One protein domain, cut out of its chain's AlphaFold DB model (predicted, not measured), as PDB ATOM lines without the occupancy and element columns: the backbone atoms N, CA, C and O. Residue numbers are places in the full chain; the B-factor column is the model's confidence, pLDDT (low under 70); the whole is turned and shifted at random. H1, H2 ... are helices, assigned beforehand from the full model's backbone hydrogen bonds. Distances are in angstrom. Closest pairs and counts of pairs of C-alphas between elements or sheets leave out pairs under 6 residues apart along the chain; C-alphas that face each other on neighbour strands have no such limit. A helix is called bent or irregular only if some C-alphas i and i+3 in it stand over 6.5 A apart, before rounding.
ATOM      1  N   SER A  25      26.287  11.526  24.523       53.34
ATOM      2  CA  SER A  25      26.566  10.510  25.547       53.34
ATOM      3  C   SER A  25      26.437   9.050  25.086       53.34
ATOM      4  O   SER A  25      26.865   8.146  25.798       53.34
ATOM      5  N   CYS A  26      25.849   8.778  23.916       64.44
ATOM      6  CA  CYS A  26      25.772   7.421  23.366       64.44
ATOM      7  C   CYS A  26      27.110   6.943  22.796       64.44
ATOM      8  O   CYS A  26      27.601   5.880  23.174       64.44
ATOM      9  N   CYS A  27      27.702   7.739  21.905       68.62
ATOM     10  CA  CYS A  27      28.922   7.393  21.181       68.62
ATOM     11  C   CYS A  27      30.129   7.318  22.115       68.62
ATOM     12  O   CYS A  27      30.864   6.334  22.103       68.62
ATOM     13  N   GLU A  28      30.276   8.313  22.990       68.12
ATOM     14  CA  GLU A  28      31.281   8.344  24.053       68.12
ATOM     15  C   GLU A  28      31.221   7.075  24.917       68.12
ATOM     16  O   GLU A  28      32.204   6.341  25.029       68.12
ATOM     17  N   ARG A  29      30.024   6.715  25.401       71.12
ATOM     18  CA  ARG A  29      29.804   5.498  26.189       71.12
ATOM     19  C   ARG A  29      30.162   4.214  25.431       71.12
ATOM     20  O   ARG A  29      30.744   3.312  26.035       71.12
ATOM     21  N   GLN A  30      29.861   4.118  24.131       70.31
ATOM     22  CA  GLN A  30      30.305   2.984  23.302       70.31
ATOM     23  C   GLN A  30      31.829   2.932  23.175       70.31
ATOM     24  O   GLN A  30      32.412   1.856  23.297       70.31
ATOM     25  N   MET A  31      32.492   4.075  22.975       75.19
ATOM     26  CA  MET A  31      33.951   4.128  22.880       75.19
ATOM     27  C   MET A  31      34.609   3.718  24.201       75.19
ATOM     28  O   MET A  31      35.469   2.838  24.189       75.19
ATOM     29  N   CYS A  32      34.138   4.224  25.344       75.56
ATOM     30  CA  CYS A  32      34.621   3.809  26.663       75.56
ATOM     31  C   CYS A  32      34.396   2.310  26.942       75.56
ATOM     32  O   CYS A  32      35.229   1.662  27.577       75.56
ATOM     33  N   GLN A  33      33.319   1.717  26.415       73.00
ATOM     34  CA  GLN A  33      33.089   0.268  26.489       73.00
ATOM     35  C   GLN A  33      34.019  -0.530  25.563       73.00
ATOM     36  O   GLN A  33      34.530  -1.572  25.979       73.00
ATOM     37  N   ASN A  34      34.317  -0.033  24.358       75.56
ATOM     38  CA  ASN A  34      35.347  -0.616  23.492       75.56
ATOM     39  C   ASN A  34      36.738  -0.541  24.131       75.56
ATOM     40  O   ASN A  34      37.516  -1.480  23.964       75.56
ATOM     41  N   LEU A  35      37.050   0.501  24.917       77.88
ATOM     42  CA  LEU A  35      38.333   0.577  25.624       77.88
ATOM     43  C   LEU A  35      38.576  -0.653  26.494       77.88
ATOM     44  O   LEU A  35      39.687  -1.166  26.502       77.88
ATOM     45  N   ARG A  36      37.551  -1.200  27.151       77.88
ATOM     46  CA  ARG A  36      37.685  -2.428  27.951       77.88
ATOM     47  C   ARG A  36      38.205  -3.631  27.150       77.88
ATOM     48  O   ARG A  36      38.911  -4.462  27.709       77.88
ATOM     49  N   ALA A  37      37.906  -3.700  25.852       75.38
ATOM     50  CA  ALA A  37      38.454  -4.709  24.944       75.38
ATOM     51  C   ALA A  37      39.903  -4.408  24.520       75.38
ATOM     52  O   ALA A  37      40.648  -5.325  24.197       75.38
ATOM     53  N   ILE A  38      40.284  -3.127  24.500       79.62
ATOM     54  CA  ILE A  38      41.529  -2.599  23.921       79.62
ATOM     55  C   ILE A  38      42.660  -2.519  24.956       79.62
ATOM     56  O   ILE A  38      43.793  -2.871  24.632       79.62
ATOM     57  N   LYS A  39      42.373  -2.120  26.206       85.06
ATOM     58  CA  LYS A  39      43.372  -2.079  27.296       85.06
ATOM     59  C   LYS A  39      44.128  -3.410  27.462       85.06
ATOM     60  O   LYS A  39      45.354  -3.364  27.543       85.06
ATOM     61  N   PRO A  40      43.463  -4.587  27.451       82.56
ATOM     62  CA  PRO A  40      44.142  -5.878  27.546       82.56
ATOM     63  C   PRO A  40      45.105  -6.137  26.391       82.56
ATOM     64  O   PRO A  40      46.202  -6.629  26.617       82.56
ATOM     65  N   LEU A  41      44.722  -5.755  25.169       80.56
ATOM     66  CA  LEU A  41      45.536  -5.938  23.965       80.56
ATOM     67  C   LEU A  41      46.788  -5.050  23.998       80.56
ATOM     68  O   LEU A  41      47.860  -5.477  23.583       80.56
ATOM     69  N   ILE A  42      46.673  -3.832  24.535       85.12
ATOM     70  CA  ILE A  42      47.827  -2.955  24.778       85.12
ATOM     71  C   ILE A  42      48.762  -3.592  25.818       85.12
ATOM     72  O   ILE A  42      49.951  -3.758  25.545       85.12
ATOM     73  N   ALA A  43      48.231  -3.999  26.975       85.88
ATOM     74  CA  ALA A  43      49.015  -4.598  28.057       85.88
ATOM     75  C   ALA A  43      49.739  -5.891  27.630       85.88
ATOM     76  O   ALA A  43      50.940  -6.031  27.870       85.88
ATOM     77  N   ASP A  44      49.033  -6.801  26.952       82.75
ATOM     78  CA  ASP A  44      49.557  -8.084  26.471       82.75
ATOM     79  C   ASP A  44      50.702  -7.899  25.466       82.75
ATOM     80  O   ASP A  44      51.783  -8.467  25.637       82.75
ATOM     81  N   ARG A  45      50.527  -7.022  24.466       84.44
ATOM     82  CA  ARG A  45      51.575  -6.777  23.466       84.44
ATOM     83  C   ARG A  45      52.825  -6.154  24.104       84.44
ATOM     84  O   ARG A  45      53.934  -6.606  23.809       84.44
ATOM     85  N   TYR A  46      52.676  -5.179  25.011       88.06
ATOM     86  CA  TYR A  46      53.818  -4.624  25.757       88.06
ATOM     87  C   TYR A  46      54.537  -5.703  26.573       88.06
ATOM     88  O   TYR A  46      55.759  -5.821  26.475       88.06
ATOM     89  N   ALA A  47      53.800  -6.526  27.328       85.81
ATOM     90  CA  ALA A  47      54.376  -7.638  28.080       85.81
ATOM     91  C   ALA A  47      55.161  -8.591  27.161       85.81
ATOM     92  O   ALA A  47      56.320  -8.892  27.451       85.81
ATOM     93  N   GLY A  48      54.587  -8.969  26.014       85.06
ATOM     94  CA  GLY A  48      55.234  -9.791  24.990       85.06
ATOM     95  C   GLY A  48      56.575  -9.228  24.509       85.06
ATOM     96  O   GLY A  48      57.583  -9.934  24.548       85.06
ATOM     97  N   CYS A  49      56.639  -7.944  24.133       88.56
ATOM     98  CA  CYS A  49      57.912  -7.321  23.748       88.56
ATOM     99  C   CYS A  49      58.915  -7.250  24.907       88.56
ATOM    100  O   CYS A  49      60.117  -7.403  24.686       88.56
ATOM    101  N   CYS A  50      58.451  -7.033  26.138       90.06
ATOM    102  CA  CYS A  50      59.309  -6.934  27.317       90.06
ATOM    103  C   CYS A  50      59.990  -8.255  27.711       90.06
ATOM    104  O   CYS A  50      60.983  -8.219  28.438       90.06
ATOM    105  N   HIS A  51      59.523  -9.397  27.196       88.75
ATOM    106  CA  HIS A  51      60.200 -10.691  27.325       88.75
ATOM    107  C   HIS A  51      61.313 -10.927  26.283       88.75
ATOM    108  O   HIS A  51      62.039 -11.916  26.386       88.75
ATOM    109  N   LEU A  52      61.481 -10.043  25.291       88.88
ATOM    110  CA  LEU A  52      62.499 -10.191  24.246       88.88
ATOM    111  C   LEU A  52      63.888  -9.668  24.677       88.88
ATOM    112  O   LEU A  52      63.985  -8.762  25.509       88.88
ATOM    113  N   PRO A  53      64.984 -10.159  24.056       90.56
ATOM    114  CA  PRO A  53      66.320  -9.572  24.196       90.56
ATOM    115  C   PRO A  53      66.346  -8.087  23.801       90.56
ATOM    116  O   PRO A  53      65.582  -7.665  22.938       90.56
ATOM    117  N   ALA A  54      67.252  -7.296  24.385       87.38
ATOM    118  CA  ALA A  54      67.226  -5.826  24.323       87.38
ATOM    119  C   ALA A  54      67.084  -5.211  22.909       87.38
ATOM    120  O   ALA A  54      66.310  -4.266  22.729       87.38
ATOM    121  N   GLU A  55      67.790  -5.751  21.910       84.88
ATOM    122  CA  GLU A  55      67.727  -5.275  20.519       84.88
ATOM    123  C   GLU A  55      66.346  -5.547  19.896       84.88
ATOM    124  O   GLU A  55      65.683  -4.632  19.405       84.88
ATOM    125  N   SER A  56      65.862  -6.788  20.007       89.88
ATOM    126  CA  SER A  56      64.535  -7.203  19.533       89.88
ATOM    127  C   SER A  56      63.399  -6.502  20.286       89.88
ATOM    128  O   SER A  56      62.416  -6.099  19.671       89.88
ATOM    129  N   ARG A  57      63.553  -6.299  21.600       91.19
ATOM    130  CA  ARG A  57      62.625  -5.564  22.472       91.19
ATOM    131  C   ARG A  57      62.425  -4.130  21.995       91.19
ATOM    132  O   ARG A  57      61.288  -3.684  21.906       91.19
ATOM    133  N   THR A  58      63.502  -3.429  21.641       89.19
ATOM    134  CA  THR A  58      63.423  -2.036  21.165       89.19
ATOM    135  C   THR A  58      62.645  -1.933  19.853       89.19
ATOM    136  O   THR A  58      61.731  -1.116  19.756       89.19
ATOM    137  N   ALA A  59      62.937  -2.795  18.873       89.69
ATOM    138  CA  ALA A  59      62.194  -2.832  17.610       89.69
ATOM    139  C   ALA A  59      60.711  -3.204  17.822       89.69
ATOM    140  O   ALA A  59      59.819  -2.542  17.299       89.69
ATOM    141  N   CYS A  60      60.447  -4.214  18.652       89.69
ATOM    142  CA  CYS A  60      59.101  -4.677  18.991       89.69
ATOM    143  C   CYS A  60      58.262  -3.571  19.660       89.69
ATOM    144  O   CYS A  60      57.137  -3.297  19.239       89.69
ATOM    145  N   LEU A  61      58.831  -2.863  20.645       90.31
ATOM    146  CA  LEU A  61      58.178  -1.725  21.298       90.31
ATOM    147  C   LEU A  61      57.937  -0.558  20.329       90.31
ATOM    148  O   LEU A  61      56.914   0.112  20.443       90.31
ATOM    149  N   GLN A  62      58.827  -0.307  19.362       88.75
ATOM    150  CA  GLN A  62      58.587   0.701  18.321       88.75
ATOM    151  C   GLN A  62      57.380   0.332  17.449       88.75
ATOM    152  O   GLN A  62      56.485   1.160  17.298       88.75
ATOM    153  N   THR A  63      57.298  -0.913  16.963       88.81
ATOM    154  CA  THR A  63      56.131  -1.407  16.211       88.81
ATOM    155  C   THR A  63      54.841  -1.276  17.018       88.81
ATOM    156  O   THR A  63      53.860  -0.749  16.508       88.81
ATOM    157  N   ILE A  64      54.848  -1.655  18.301       86.69
ATOM    158  CA  ILE A  64      53.685  -1.475  19.184       86.69
ATOM    159  C   ILE A  64      53.267  -0.010  19.295       86.69
ATOM    160  O   ILE A  64      52.077   0.283  19.229       86.69
ATOM    161  N   ASN A  65      54.212   0.917  19.461       86.25
ATOM    162  CA  ASN A  65      53.883   2.338  19.556       86.25
ATOM    163  C   ASN A  65      53.246   2.868  18.259       86.25
ATOM    164  O   ASN A  65      52.338   3.694  18.338       86.25
ATOM    165  N   THR A  66      53.671   2.376  17.090       88.19
ATOM    166  CA  THR A  66      53.024   2.673  15.801       88.19
ATOM    167  C   THR A  66      51.625   2.064  15.718       88.19
ATOM    168  O   THR A  66      50.667   2.807  15.529       88.19
ATOM    169  N   ASP A  67      51.482   0.756  15.945       85.56
ATOM    170  CA  ASP A  67      50.196   0.047  15.867       85.56
ATOM    171  C   ASP A  67      49.152   0.633  16.831       85.56
ATOM    172  O   ASP A  67      47.974   0.761  16.498       85.56
ATOM    173  N   ILE A  68      49.581   1.011  18.040       83.75
ATOM    174  CA  ILE A  68      48.726   1.683  19.018       83.75
ATOM    175  C   ILE A  68      48.394   3.102  18.546       83.75
ATOM    176  O   ILE A  68      47.245   3.509  18.678       83.75
ATOM    177  N   GLY A  69      49.340   3.847  17.964       85.00
ATOM    178  CA  GLY A  69      49.080   5.151  17.338       85.00
ATOM    179  C   GLY A  69      48.016   5.085  16.234       85.00
ATOM    180  O   GLY A  69      47.100   5.906  16.199       85.00
ATOM    181  N   ASP A  70      48.071   4.062  15.386       86.44
ATOM    182  CA  ASP A  70      47.055   3.817  14.359       86.44
ATOM    183  C   ASP A  70      45.716   3.384  14.972       86.44
ATOM    184  O   ASP A  70      44.653   3.841  14.539       86.44
ATOM    185  N   ALA A  71      45.743   2.585  16.041       83.38
ATOM    186  CA  ALA A  71      44.554   2.250  16.818       83.38
ATOM    187  C   ALA A  71      43.893   3.487  17.457       83.38
ATOM    188  O   ALA A  71      42.679   3.641  17.340       83.38
ATOM    189  N   PHE A  72      44.663   4.401  18.062       82.62
ATOM    190  CA  PHE A  72      44.177   5.696  18.568       82.62
ATOM    191  C   PHE A  72      43.429   6.466  17.473       82.62
ATOM    192  O   PHE A  72      42.284   6.880  17.675       82.62
ATOM    193  N   ASN A  73      44.054   6.614  16.300       86.56
ATOM    194  CA  ASN A  73      43.472   7.319  15.159       86.56
ATOM    195  C   ASN A  73      42.157   6.671  14.697       86.56
ATOM    196  O   ASN A  73      41.194   7.375  14.394       86.56
ATOM    197  N   LEU A  74      42.082   5.336  14.682       88.00
ATOM    198  CA  LEU A  74      40.873   4.601  14.302       88.00
ATOM    199  C   LEU A  74      39.758   4.678  15.351       88.00
ATOM    200  O   LEU A  74      38.595   4.765  14.966       88.00
ATOM    201  N   ILE A  75      40.074   4.691  16.650       82.81
ATOM    202  CA  ILE A  75      39.070   4.882  17.712       82.81
ATOM    203  C   ILE A  75      38.499   6.303  17.643       82.81
ATOM    204  O   ILE A  75      37.282   6.478  17.703       82.81
ATOM    205  N   LEU A  76      39.349   7.316  17.447       83.50
ATOM    206  CA  LEU A  76      38.899   8.699  17.291       83.50
ATOM    207  C   LEU A  76      38.063   8.884  16.013       83.50
ATOM    208  O   LEU A  76      37.005   9.506  16.063       83.50
ATOM    209  N   ALA A  77      38.475   8.287  14.891       87.00
ATOM    210  CA  ALA A  77      37.693   8.295  13.655       87.00
ATOM    211  C   ALA A  77      36.350   7.553  13.804       87.00
ATOM    212  O   ALA A  77      35.331   8.022  13.300       87.00
ATOM    213  N   ALA A  78      36.312   6.440  14.548       84.25
ATOM    214  CA  ALA A  78      35.070   5.749  14.896       84.25
ATOM    215  C   ALA A  78      34.149   6.620  15.768       84.25
ATOM    216  O   ALA A  78      32.944   6.650  15.517       84.25
ATOM    217  N   LYS A  79      34.700   7.366  16.740       81.31
ATOM    218  CA  LYS A  79      33.943   8.336  17.548       81.31
ATOM    219  C   LYS A  79      33.343   9.438  16.674       81.31
ATOM    220  O   LYS A  79      32.140   9.657  16.745       81.31
ATOM    221  N   ILE A  80      34.148  10.074  15.819       84.75
ATOM    222  CA  ILE A  80      33.694  11.139  14.909       84.75
ATOM    223  C   ILE A  80      32.590  10.616  13.981       84.75
ATOM    224  O   ILE A  80      31.520  11.212  13.907       84.75
ATOM    225  N   ALA A  81      32.790   9.451  13.356       84.62
ATOM    226  CA  ALA A  81      31.772   8.825  12.516       84.62
ATOM    227  C   ALA A  81      30.479   8.496  13.292       84.62
ATOM    228  O   ALA A  81      29.392   8.589  12.728       84.62
ATOM    229  N   CYS A  82      30.574   8.141  14.577       80.50
ATOM    230  CA  CYS A  82      29.412   7.945  15.446       80.50
ATOM    231  C   CYS A  82      28.685   9.265  15.748       80.50
ATOM    232  O   CYS A  82      27.467   9.336  15.584       80.50
ATOM    233  N   ASP A  83      29.425  10.314  16.125       80.06
ATOM    234  CA  ASP A  83      28.888  11.651  16.414       80.06
ATOM    235  C   ASP A  83      28.204  12.271  15.172       80.06
ATOM    236  O   ASP A  83      27.198  12.972  15.292       80.06
ATOM    237  N   GLU A  84      28.691  11.949  13.966       85.00
ATOM    238  CA  GLU A  84      28.088  12.298  12.667       85.00
ATOM    239  C   GLU A  84      26.918  11.377  12.242       85.00
ATOM    240  O   GLU A  84      26.250  11.636  11.238       85.00
ATOM    241  N   GLY A  85      26.652  10.287  12.971       79.94
ATOM    242  CA  GLY A  85      25.615   9.296  12.653       79.94
ATOM    243  C   GLY A  85      25.966   8.312  11.523       79.94
ATOM    244  O   GLY A  85      25.114   7.525  11.091       79.94
ATOM    245  N   ASN A  86      27.212   8.312  11.045       84.31
ATOM    246  CA  ASN A  86      27.719   7.452   9.979       84.31
ATOM    247  C   ASN A  86      28.130   6.062  10.506       84.31
ATOM    248  O   ASN A  86      29.307   5.714  10.634       84.31
ATOM    249  N   ASN A  87      27.118   5.242  10.798       77.88
ATOM    250  CA  ASN A  87      27.294   3.903  11.366       77.88
ATOM    251  C   ASN A  87      28.177   2.971  10.516       77.88
ATOM    252  O   ASN A  87      28.905   2.152  11.072       77.88
ATOM    253  N   ASP A  88      28.127   3.062   9.186       81.06
ATOM    254  CA  ASP A  88      28.901   2.163   8.325       81.06
ATOM    255  C   ASP A  88      30.399   2.493   8.355       81.06
ATOM    256  O   ASP A  88      31.211   1.575   8.491       81.06
ATOM    257  N   LEU A  89      30.755   3.784   8.351       83.94
ATOM    258  CA  LEU A  89      32.135   4.244   8.523       83.94
ATOM    259  C   LEU A  89      32.665   3.934   9.933       83.94
ATOM    260  O   LEU A  89      33.784   3.439  10.073       83.94
ATOM    261  N   MET A  90      31.841   4.109  10.974       82.19
ATOM    262  CA  MET A  90      32.176   3.656  12.332       82.19
ATOM    263  C   MET A  90      32.482   2.147  12.356       82.19
ATOM    264  O   MET A  90      33.501   1.737  12.919       82.19
ATOM    265  N   ARG A  91      31.653   1.310  11.706       76.88
ATOM    266  CA  ARG A  91      31.895  -0.143  11.615       76.88
ATOM    267  C   ARG A  91      33.214  -0.454  10.922       76.88
ATOM    268  O   ARG A  91      33.907  -1.390  11.315       76.88
ATOM    269  N   GLU A  92      33.537   0.279   9.863       84.31
ATOM    270  CA  GLU A  92      34.780   0.096   9.124       84.31
ATOM    271  C   GLU A  92      35.998   0.429   9.992       84.31
ATOM    272  O   GLU A  92      36.923  -0.380  10.071       84.31
ATOM    273  N   HIS A  93      35.982   1.560  10.701       86.56
ATOM    274  CA  HIS A  93      37.067   1.931  11.609       86.56
ATOM    275  C   HIS A  93      37.252   0.918  12.745       86.56
ATOM    276  O   HIS A  93      38.383   0.511  13.005       86.56
ATOM    277  N   LEU A  94      36.168   0.431  13.360       79.94
ATOM    278  CA  LEU A  94      36.245  -0.591  14.412       79.94
ATOM    279  C   LEU A  94      36.715  -1.959  13.892       79.94
ATOM    280  O   LEU A  94      37.436  -2.663  14.596       79.94
ATOM    281  N   ARG A  95      36.383  -2.328  12.647       79.44
ATOM    282  CA  ARG A  95      36.943  -3.523  11.987       79.44
ATOM    283  C   ARG A  95      38.438  -3.372  11.706       79.44
ATOM    284  O   ARG A  95      39.194  -4.277  12.028       79.44
ATOM    285  N   ARG A  96      38.883  -2.225  11.183       83.31
ATOM    286  CA  ARG A  96      40.317  -1.948  10.965       83.31
ATOM    287  C   ARG A  96      41.099  -1.954  12.285       83.31
ATOM    288  O   ARG A  96      42.170  -2.542  12.357       83.31
ATOM    289  N   LEU A  97      40.533  -1.357  13.337       81.38
ATOM    290  CA  LEU A  97      41.082  -1.354  14.696       81.38
ATOM    291  C   LEU A  97      41.268  -2.780  15.227       81.38
ATOM    292  O   LEU A  97      42.333  -3.130  15.730       81.38
ATOM    293  N   ARG A  98      40.230  -3.607  15.074       73.94
ATOM    294  CA  ARG A  98      40.247  -5.032  15.402       73.94
ATOM    295  C   ARG A  98      41.340  -5.772  14.623       73.94
ATOM    296  O   ARG A  98      42.069  -6.552  15.219       73.94
ATOM    297  N   ASP A  99      41.490  -5.512  13.327       75.75
ATOM    298  CA  ASP A  99      42.462  -6.207  12.474       75.75
ATOM    299  C   ASP A  99      43.933  -5.826  12.782       75.75
ATOM    300  O   ASP A  99      44.842  -6.593  12.455       75.75
ATOM    301  N   ILE A 100      44.162  -4.678  13.438       75.00
ATOM    302  CA  ILE A 100      45.468  -4.234  13.969       75.00
ATOM    303  C   ILE A 100      45.733  -4.794  15.373       75.00
ATOM    304  O   ILE A 100      46.846  -5.235  15.663       75.00
ATOM    305  N   LEU A 101      44.737  -4.749  16.266       66.44
ATOM    306  CA  LEU A 101      44.933  -5.048  17.688       66.44
ATOM    307  C   LEU A 101      44.647  -6.495  18.094       66.44
ATOM    308  O   LEU A 101      45.212  -6.941  19.094       66.44
ATOM    309  N   LEU A 102      43.776  -7.231  17.391       66.06
ATOM    310  CA  LEU A 102      43.496  -8.615  17.770       66.06
ATOM    311  C   LEU A 102      44.691  -9.512  17.442       66.06
ATOM    312  O   LEU A 102      45.105  -9.587  16.280       66.06
ATOM    313  N   PRO A 103      45.216 -10.263  18.424       53.69
ATOM    314  CA  PRO A 103      46.237 -11.247  18.146       53.69
ATOM    315  C   PRO A 103      45.648 -12.376  17.302       53.69
ATOM    316  O   PRO A 103      44.547 -12.886  17.541       53.69
ATOM    317  N   LYS A 104      46.423 -12.778  16.300       50.31
ATOM    318  CA  LYS A 104      46.091 -13.857  15.376       50.31
ATOM    319  C   LYS A 104      46.408 -15.190  16.053       50.31
ATOM    320  O   LYS A 104      47.443 -15.778  15.774       50.31
ATOM    321  N   ILE A 105      45.480 -15.620  16.914       49.41
ATOM    322  CA  ILE A 105      45.540 -16.819  17.773       49.41
ATOM    323  C   ILE A 105      46.534 -16.651  18.939       49.41
ATOM    324  O   ILE A 105      47.670 -16.226  18.754       49.41
ATOM    325  N   VAL A 106      46.097 -16.987  20.159       51.34
ATOM    326  CA  VAL A 106      46.966 -17.104  21.342       51.34
ATOM    327  C   VAL A 106      46.651 -18.414  22.050       51.34
ATOM    328  O   VAL A 106      45.687 -18.519  22.809       51.34
ATOM    329  N   SER A 107      47.494 -19.408  21.801       51.84
ATOM    330  CA  SER A 107      47.617 -20.585  22.656       51.84
ATOM    331  C   SER A 107      48.540 -20.217  23.816       51.84
ATOM    332  O   SER A 107      49.678 -19.803  23.595       51.84
ATOM    333  N   GLY A 108      48.066 -20.337  25.057       52.94
ATOM    334  CA  GLY A 108      48.911 -20.137  26.232       52.94
ATOM    335  C   GLY A 108      50.035 -21.177  26.296       52.94
ATOM    336  O   GLY A 108      49.910 -22.270  25.747       52.94
ATOM    337  N   ALA A 328      45.176  -9.641  31.513       80.25
ATOM    338  CA  ALA A 328      44.197  -9.023  30.623       80.25
ATOM    339  C   ALA A 328      42.991  -8.495  31.421       80.25
ATOM    340  O   ALA A 328      42.524  -7.377  31.202       80.25
ATOM    341  N   LEU A 329      42.534  -9.266  32.408       82.56
ATOM    342  CA  LEU A 329      41.434  -8.910  33.299       82.56
ATOM    343  C   LEU A 329      41.776  -7.733  34.238       82.56
ATOM    344  O   LEU A 329      40.907  -6.912  34.526       82.56
ATOM    345  N   ILE A 330      43.031  -7.615  34.687       84.00
ATOM    346  CA  ILE A 330      43.555  -6.447  35.419       84.00
ATOM    347  C   ILE A 330      43.626  -5.223  34.494       84.00
ATOM    348  O   ILE A 330      43.153  -4.154  34.865       84.00
ATOM    349  N   ALA A 331      44.117  -5.366  33.262       82.12
ATOM    350  CA  ALA A 331      44.172  -4.261  32.305       82.12
ATOM    351  C   ALA A 331      42.784  -3.694  31.949       82.12
ATOM    352  O   ALA A 331      42.638  -2.477  31.804       82.12
ATOM    353  N   ALA A 332      41.762  -4.552  31.845       80.88
ATOM    354  CA  ALA A 332      40.376  -4.148  31.603       80.88
ATOM    355  C   ALA A 332      39.722  -3.428  32.799       80.88
ATOM    356  O   ALA A 332      39.182  -2.331  32.619       80.88
ATOM    357  N   ASP A 333      39.776  -4.047  33.987       79.06
ATOM    358  CA  ASP A 333      38.937  -3.711  35.154       79.06
ATOM    359  C   ASP A 333      39.712  -3.127  36.353       79.06
ATOM    360  O   ASP A 333      39.109  -2.821  37.384       79.06
ATOM    361  N   GLY A 334      41.038  -3.009  36.259       69.62
ATOM    362  CA  GLY A 334      41.901  -2.547  37.345       69.62
ATOM    363  C   GLY A 334      41.572  -1.119  37.806       69.62
ATOM    364  O   GLY A 334      41.226  -0.270  36.976       69.62
ATOM    365  N   PRO A 335      41.672  -0.827  39.117       58.75
ATOM    366  CA  PRO A 335      41.388   0.500  39.652       58.75
ATOM    367  C   PRO A 335      42.415   1.513  39.135       58.75
ATOM    368  O   PRO A 335      43.607   1.384  39.392       58.75
ATOM    369  N   ARG A 336      41.948   2.548  38.431       59.59
ATOM    370  CA  ARG A 336      42.786   3.647  37.927       59.59
ATOM    371  C   ARG A 336      42.437   4.919  38.689       59.59
ATOM    372  O   ARG A 336      41.495   5.618  38.342       59.59
ATOM    373  N   THR A 337      43.168   5.186  39.771       50.56
ATOM    374  CA  THR A 337      42.936   6.348  40.655       50.56
ATOM    375  C   THR A 337      44.167   7.244  40.804       50.56
ATOM    376  O   THR A 337      44.408   7.800  41.873       50.56
ATOM    377  N   SER A 338      44.940   7.385  39.728       64.38
ATOM    378  CA  SER A 338      45.956   8.426  39.504       64.38
ATOM    379  C   SER A 338      46.509   8.294  38.076       64.38
ATOM    380  O   SER A 338      46.415   7.204  37.507       64.38
ATOM    381  N   PRO A 339      47.102   9.349  37.480       75.31
ATOM    382  CA  PRO A 339      47.991   9.158  36.334       75.31
ATOM    383  C   PRO A 339      49.126   8.191  36.727       75.31
ATOM    384  O   PRO A 339      49.643   8.316  37.845       75.31
ATOM    385  N   PRO A 340      49.509   7.236  35.861       78.94
ATOM    386  CA  PRO A 340      50.577   6.290  36.166       78.94
ATOM    387  C   PRO A 340      51.929   7.012  36.317       78.94
ATOM    388  O   PRO A 340      52.122   8.094  35.746       78.94
ATOM    389  N   PRO A 341      52.878   6.447  37.084       79.56
ATOM    390  CA  PRO A 341      54.237   6.974  37.156       79.56
ATOM    391  C   PRO A 341      54.891   6.933  35.768       79.56
ATOM    392  O   PRO A 341      54.916   5.891  35.125       79.56
ATOM    393  N   ILE A 342      55.449   8.061  35.313       81.12
ATOM    394  CA  ILE A 342      56.143   8.115  34.018       81.12
ATOM    395  C   ILE A 342      57.472   7.363  34.135       81.12
ATOM    396  O   ILE A 342      58.348   7.764  34.915       81.12
ATOM    397  N   ALA A 343      57.634   6.292  33.363       81.81
ATOM    398  CA  ALA A 343      58.760   5.373  33.478       81.81
ATOM    399  C   ALA A 343      59.821   5.594  32.389       81.81
ATOM    400  O   ALA A 343      59.527   5.717  31.203       81.81
ATOM    401  N   ASN A 344      61.101   5.567  32.779       84.50
ATOM    402  CA  ASN A 344      62.210   5.623  31.815       84.50
ATOM    403  C   ASN A 344      62.438   4.284  31.079       84.50
ATOM    404  O   ASN A 344      62.991   4.288  29.980       84.50
ATOM    405  N   ASP A 345      62.042   3.150  31.671       88.06
ATOM    406  CA  ASP A 345      61.972   1.851  30.986       88.06
ATOM    407  C   ASP A 345      60.491   1.447  30.880       88.06
ATOM    408  O   ASP A 345      59.901   1.114  31.911       88.06
ATOM    409  N   PRO A 346      59.889   1.422  29.674       88.50
ATOM    410  CA  PRO A 346      58.480   1.075  29.479       88.50
ATOM    411  C   PRO A 346      58.141  -0.379  29.845       88.50
ATOM    412  O   PRO A 346      56.968  -0.744  29.800       88.50
ATOM    413  N   CYS A 347      59.138  -1.210  30.169       91.50
ATOM    414  CA  CYS A 347      58.972  -2.570  30.680       91.50
ATOM    415  C   CYS A 347      58.979  -2.683  32.211       91.50
ATOM    416  O   CYS A 347      58.848  -3.798  32.732       91.50
ATOM    417  N   SER A 348      59.134  -1.568  32.923       91.31
ATOM    418  CA  SER A 348      58.930  -1.516  34.371       91.31
ATOM    419  C   SER A 348      57.442  -1.678  34.729       91.31
ATOM    420  O   SER A 348      56.585  -1.765  33.846       91.31
ATOM    421  N   ASP A 349      57.177  -1.832  36.020       88.75
ATOM    422  CA  ASP A 349      55.857  -1.892  36.660       88.75
ATOM    423  C   ASP A 349      56.055  -1.169  38.002       88.75
ATOM    424  O   ASP A 349      56.423  -1.776  39.013       88.75
ATOM    425  N   LEU A 350      56.054   0.167  37.950       87.19
ATOM    426  CA  LEU A 350      56.487   1.030  39.055       87.19
ATOM    427  C   LEU A 350      55.407   1.217  40.124       87.19
ATOM    428  O   LEU A 350      55.749   1.504  41.274       87.19
ATOM    429  N   ASP A 351      54.130   1.076  39.765       84.12
ATOM    430  CA  ASP A 351      53.015   1.104  40.718       84.12
ATOM    431  C   ASP A 351      52.641  -0.295  41.254       84.12
ATOM    432  O   ASP A 351      51.934  -0.397  42.261       84.12
ATOM    433  N   GLY A 352      53.184  -1.365  40.657       85.50
ATOM    434  CA  GLY A 352      52.997  -2.749  41.084       85.50
ATOM    435  C   GLY A 352      51.636  -3.325  40.695       85.50
ATOM    436  O   GLY A 352      51.173  -4.271  41.341       85.50
ATOM    437  N   ASN A 353      50.962  -2.743  39.699       83.50
ATOM    438  CA  ASN A 353      49.631  -3.172  39.285       83.50
ATOM    439  C   ASN A 353      49.650  -4.432  38.385       83.50
ATOM    440  O   ASN A 353      48.610  -5.072  38.217       83.50
ATOM    441  N   GLY A 354      50.817  -4.836  37.862       85.06
ATOM    442  CA  GLY A 354      51.005  -6.019  37.010       85.06
ATOM    443  C   GLY A 354      50.980  -5.740  35.502       85.06
ATOM    444  O   GLY A 354      51.235  -6.643  34.700       85.06
ATOM    445  N   ILE A 355      50.680  -4.509  35.094       87.75
ATOM    446  CA  ILE A 355      50.783  -4.012  33.721       87.75
ATOM    447  C   ILE A 355      52.157  -3.340  33.560       87.75
ATOM    448  O   ILE A 355      52.806  -2.941  34.520       87.75
ATOM    449  N   ARG A 356      52.656  -3.263  32.325       90.12
ATOM    450  CA  ARG A 356      53.903  -2.545  32.033       90.12
ATOM    451  C   ARG A 356      53.640  -1.043  32.014       90.12
ATOM    452  O   ARG A 356      52.701  -0.628  31.340       90.12
ATOM    453  N   ASP A 357      54.495  -0.233  32.635       89.12
ATOM    454  CA  ASP A 357      54.302   1.226  32.735       89.12
ATOM    455  C   ASP A 357      54.041   1.870  31.360       89.12
ATOM    456  O   ASP A 357      53.125   2.675  31.195       89.12
ATOM    457  N   GLY A 358      54.766   1.437  30.318       88.69
ATOM    458  CA  GLY A 358      54.556   1.931  28.956       88.69
ATOM    459  C   GLY A 358      53.188   1.574  28.357       88.69
ATOM    460  O   GLY A 358      52.689   2.309  27.506       88.69
ATOM    461  N   ALA A 359      52.557   0.479  28.792       88.56
ATOM    462  CA  ALA A 359      51.170   0.170  28.451       88.56
ATOM    463  C   ALA A 359      50.192   1.041  29.246       88.56
ATOM    464  O   ALA A 359      49.217   1.519  28.667       88.56
ATOM    465  N   ASP A 360      50.446   1.292  30.532       86.12
ATOM    466  CA  ASP A 360      49.566   2.130  31.346       86.12
ATOM    467  C   ASP A 360      49.582   3.599  30.948       86.12
ATOM    468  O   ASP A 360      48.513   4.197  30.861       86.12
ATOM    469  N   GLU A 361      50.740   4.167  30.613       87.75
ATOM    470  CA  GLU A 361      50.837   5.509  30.030       87.75
ATOM    471  C   GLU A 361      49.968   5.632  28.764       87.75
ATOM    472  O   GLU A 361      49.242   6.614  28.583       87.75
ATOM    473  N   ARG A 362      49.990   4.611  27.892       87.62
ATOM    474  CA  ARG A 362      49.178   4.567  26.664       87.62
ATOM    475  C   ARG A 362      47.692   4.379  26.952       87.62
ATOM    476  O   ARG A 362      46.875   5.069  26.347       87.62
ATOM    477  N   ILE A 363      47.332   3.488  27.872       86.44
ATOM    478  CA  ILE A 363      45.940   3.267  28.279       86.44
ATOM    479  C   ILE A 363      45.367   4.528  28.936       86.44
ATOM    480  O   ILE A 363      44.249   4.925  28.610       86.44
ATOM    481  N   TYR A 364      46.130   5.182  29.810       85.62
ATOM    482  CA  TYR A 364      45.740   6.425  30.464       85.62
ATOM    483  C   TYR A 364      45.537   7.549  29.443       85.62
ATOM    484  O   TYR A 364      44.477   8.172  29.420       85.62
ATOM    485  N   ALA A 365      46.485   7.740  28.518       84.38
ATOM    486  CA  ALA A 365      46.331   8.700  27.426       84.38
ATOM    487  C   ALA A 365      45.086   8.417  26.563       84.38
ATOM    488  O   ALA A 365      44.417   9.352  26.129       84.38
ATOM    489  N   LEU A 366      44.734   7.147  26.339       80.75
ATOM    490  CA  LEU A 366      43.543   6.743  25.584       80.75
ATOM    491  C   LEU A 366      42.238   7.015  26.333       80.75
ATOM    492  O   LEU A 366      41.295   7.524  25.733       80.75
ATOM    493  N   MET A 367      42.190   6.725  27.631       80.25
ATOM    494  CA  MET A 367      41.029   7.016  28.473       80.25
ATOM    495  C   MET A 367      40.799   8.524  28.614       80.25
ATOM    496  O   MET A 367      39.677   8.981  28.408       80.25
ATOM    497  N   TYR A 368      41.865   9.290  28.862       82.19
ATOM    498  CA  TYR A 368      41.821  10.749  28.953       82.19
ATOM    499  C   TYR A 368      41.353  11.395  27.641       82.19
ATOM    500  O   TYR A 368      40.455  12.232  27.649       82.19
ATOM    501  N   SER A 369      41.901  10.962  26.496       78.12
ATOM    502  CA  SER A 369      41.550  11.509  25.168       78.12
ATOM    503  C   SER A 369      40.114  11.209  24.720       78.12
ATOM    504  O   SER A 369      39.654  11.769  23.727       78.12
ATOM    505  N   LEU A 370      39.425  10.296  25.408       75.44
ATOM    506  CA  LEU A 370      38.043   9.901  25.134       75.44
ATOM    507  C   LEU A 370      37.090  10.273  26.283       75.44
ATOM    508  O   LEU A 370      35.945   9.834  26.272       75.44
TER     509      LEU A 370
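What this domain is: This is residues 25 to 108 and 328 to 370 of the 375 residues of an uncharacterized protein of Phycisphaerales bacterium (UniProt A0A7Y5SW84). Two long helices, H2 and H1, lie side by side as a hairpin and make the length of the domain, with H3 folded back along H2 and H5 running along H1, on different sides of this pair. The four make an up-and-down bundle, each running against the one before it in the chain; the short H4 packs on H1, and a long link, residues 334 to 356, leads from H4 to H5. The printed part has 127 residues with five named helices, in the order H1, H2, H3, H4, H5, and no named strand: the class is all helix. It is compact, with a radius of gyration of the C-alphas of 14.9 A and spans of 45 by 32 by 26 A.

Where its parts are: H2, the longest helix, holds residues 54 to 83 and measures 42.9 A from C-alpha 54 at (67.226, -5.826, 24.323) to C-alpha 83 at (28.888, 11.651, 16.414). H1, residues 25 to 50, measures 37.1 A and begins with C-alpha 25 at (26.566, 10.510, 25.547). H1 has a kink of 33 degrees near residue 37; it is neither bent nor irregular, but only just: C-alphas 37 and 40 are 6.4 A apart. H3 is residues 87 to 101, 20.8 A long. H4 is residues 328 to 333, 8.7 A long. H5, residues 357 to 369, measures 18.0 A and ends with C-alpha 369 at (41.550, 11.509, 25.168).

How they stand to each other: H2 and H3 form a helical hairpin and touch, closest at the C-alphas of Ala 78 and Met 90, 4.4 A apart; they run opposite ways at a shallow tilt of 10 degrees. H2 also forms a helical hairpin with H1, at a shallow tilt of 8 degrees, with the closest C-alphas, those of Cys 49 and Arg 57, 5.2 A apart. H1 is the hub, touching the four other helices. H1 and H5 touch, with the closest C-alphas, of Ala 43 and Ala 359, 5.2 A apart; they run opposite ways at a shallow tilt of 13 degrees. With residues 35 to 44 alone H1 touches H4, closest at the C-alphas of Pro 40 and Ala 328, 4.4 A apart; their shallow tilt of 33 degrees is only just short of steep. H1 and H3 only just touch, with 3 pairs of C-alphas within 8 A, the closest being Leu 41 and Leu 101 at 6.4 A. H2 and H5 are close but not clearly touching, while H3 and H5 are apart. Every O i to N i+4 pair is within hydrogen-bond range in H2, H3 and H4, against 18 of 22 in H1 and 8 of 9 in H5.

The domain as a whole: The two C-alphas farthest apart, of Pro 53 and Gly 85, are 46.3 A apart. Residues 109 to 327 are not printed, and C-alphas 108 and 328 are 12.8 A apart across this cut. The links H1 to H2 and H2 to H3 are tight, and H4 to H5 is long, with 23 residues. The mean pLDDT of the printed part is 80.3; residues 25 to 28, 101 to 108 and 334 to 338 are under 70.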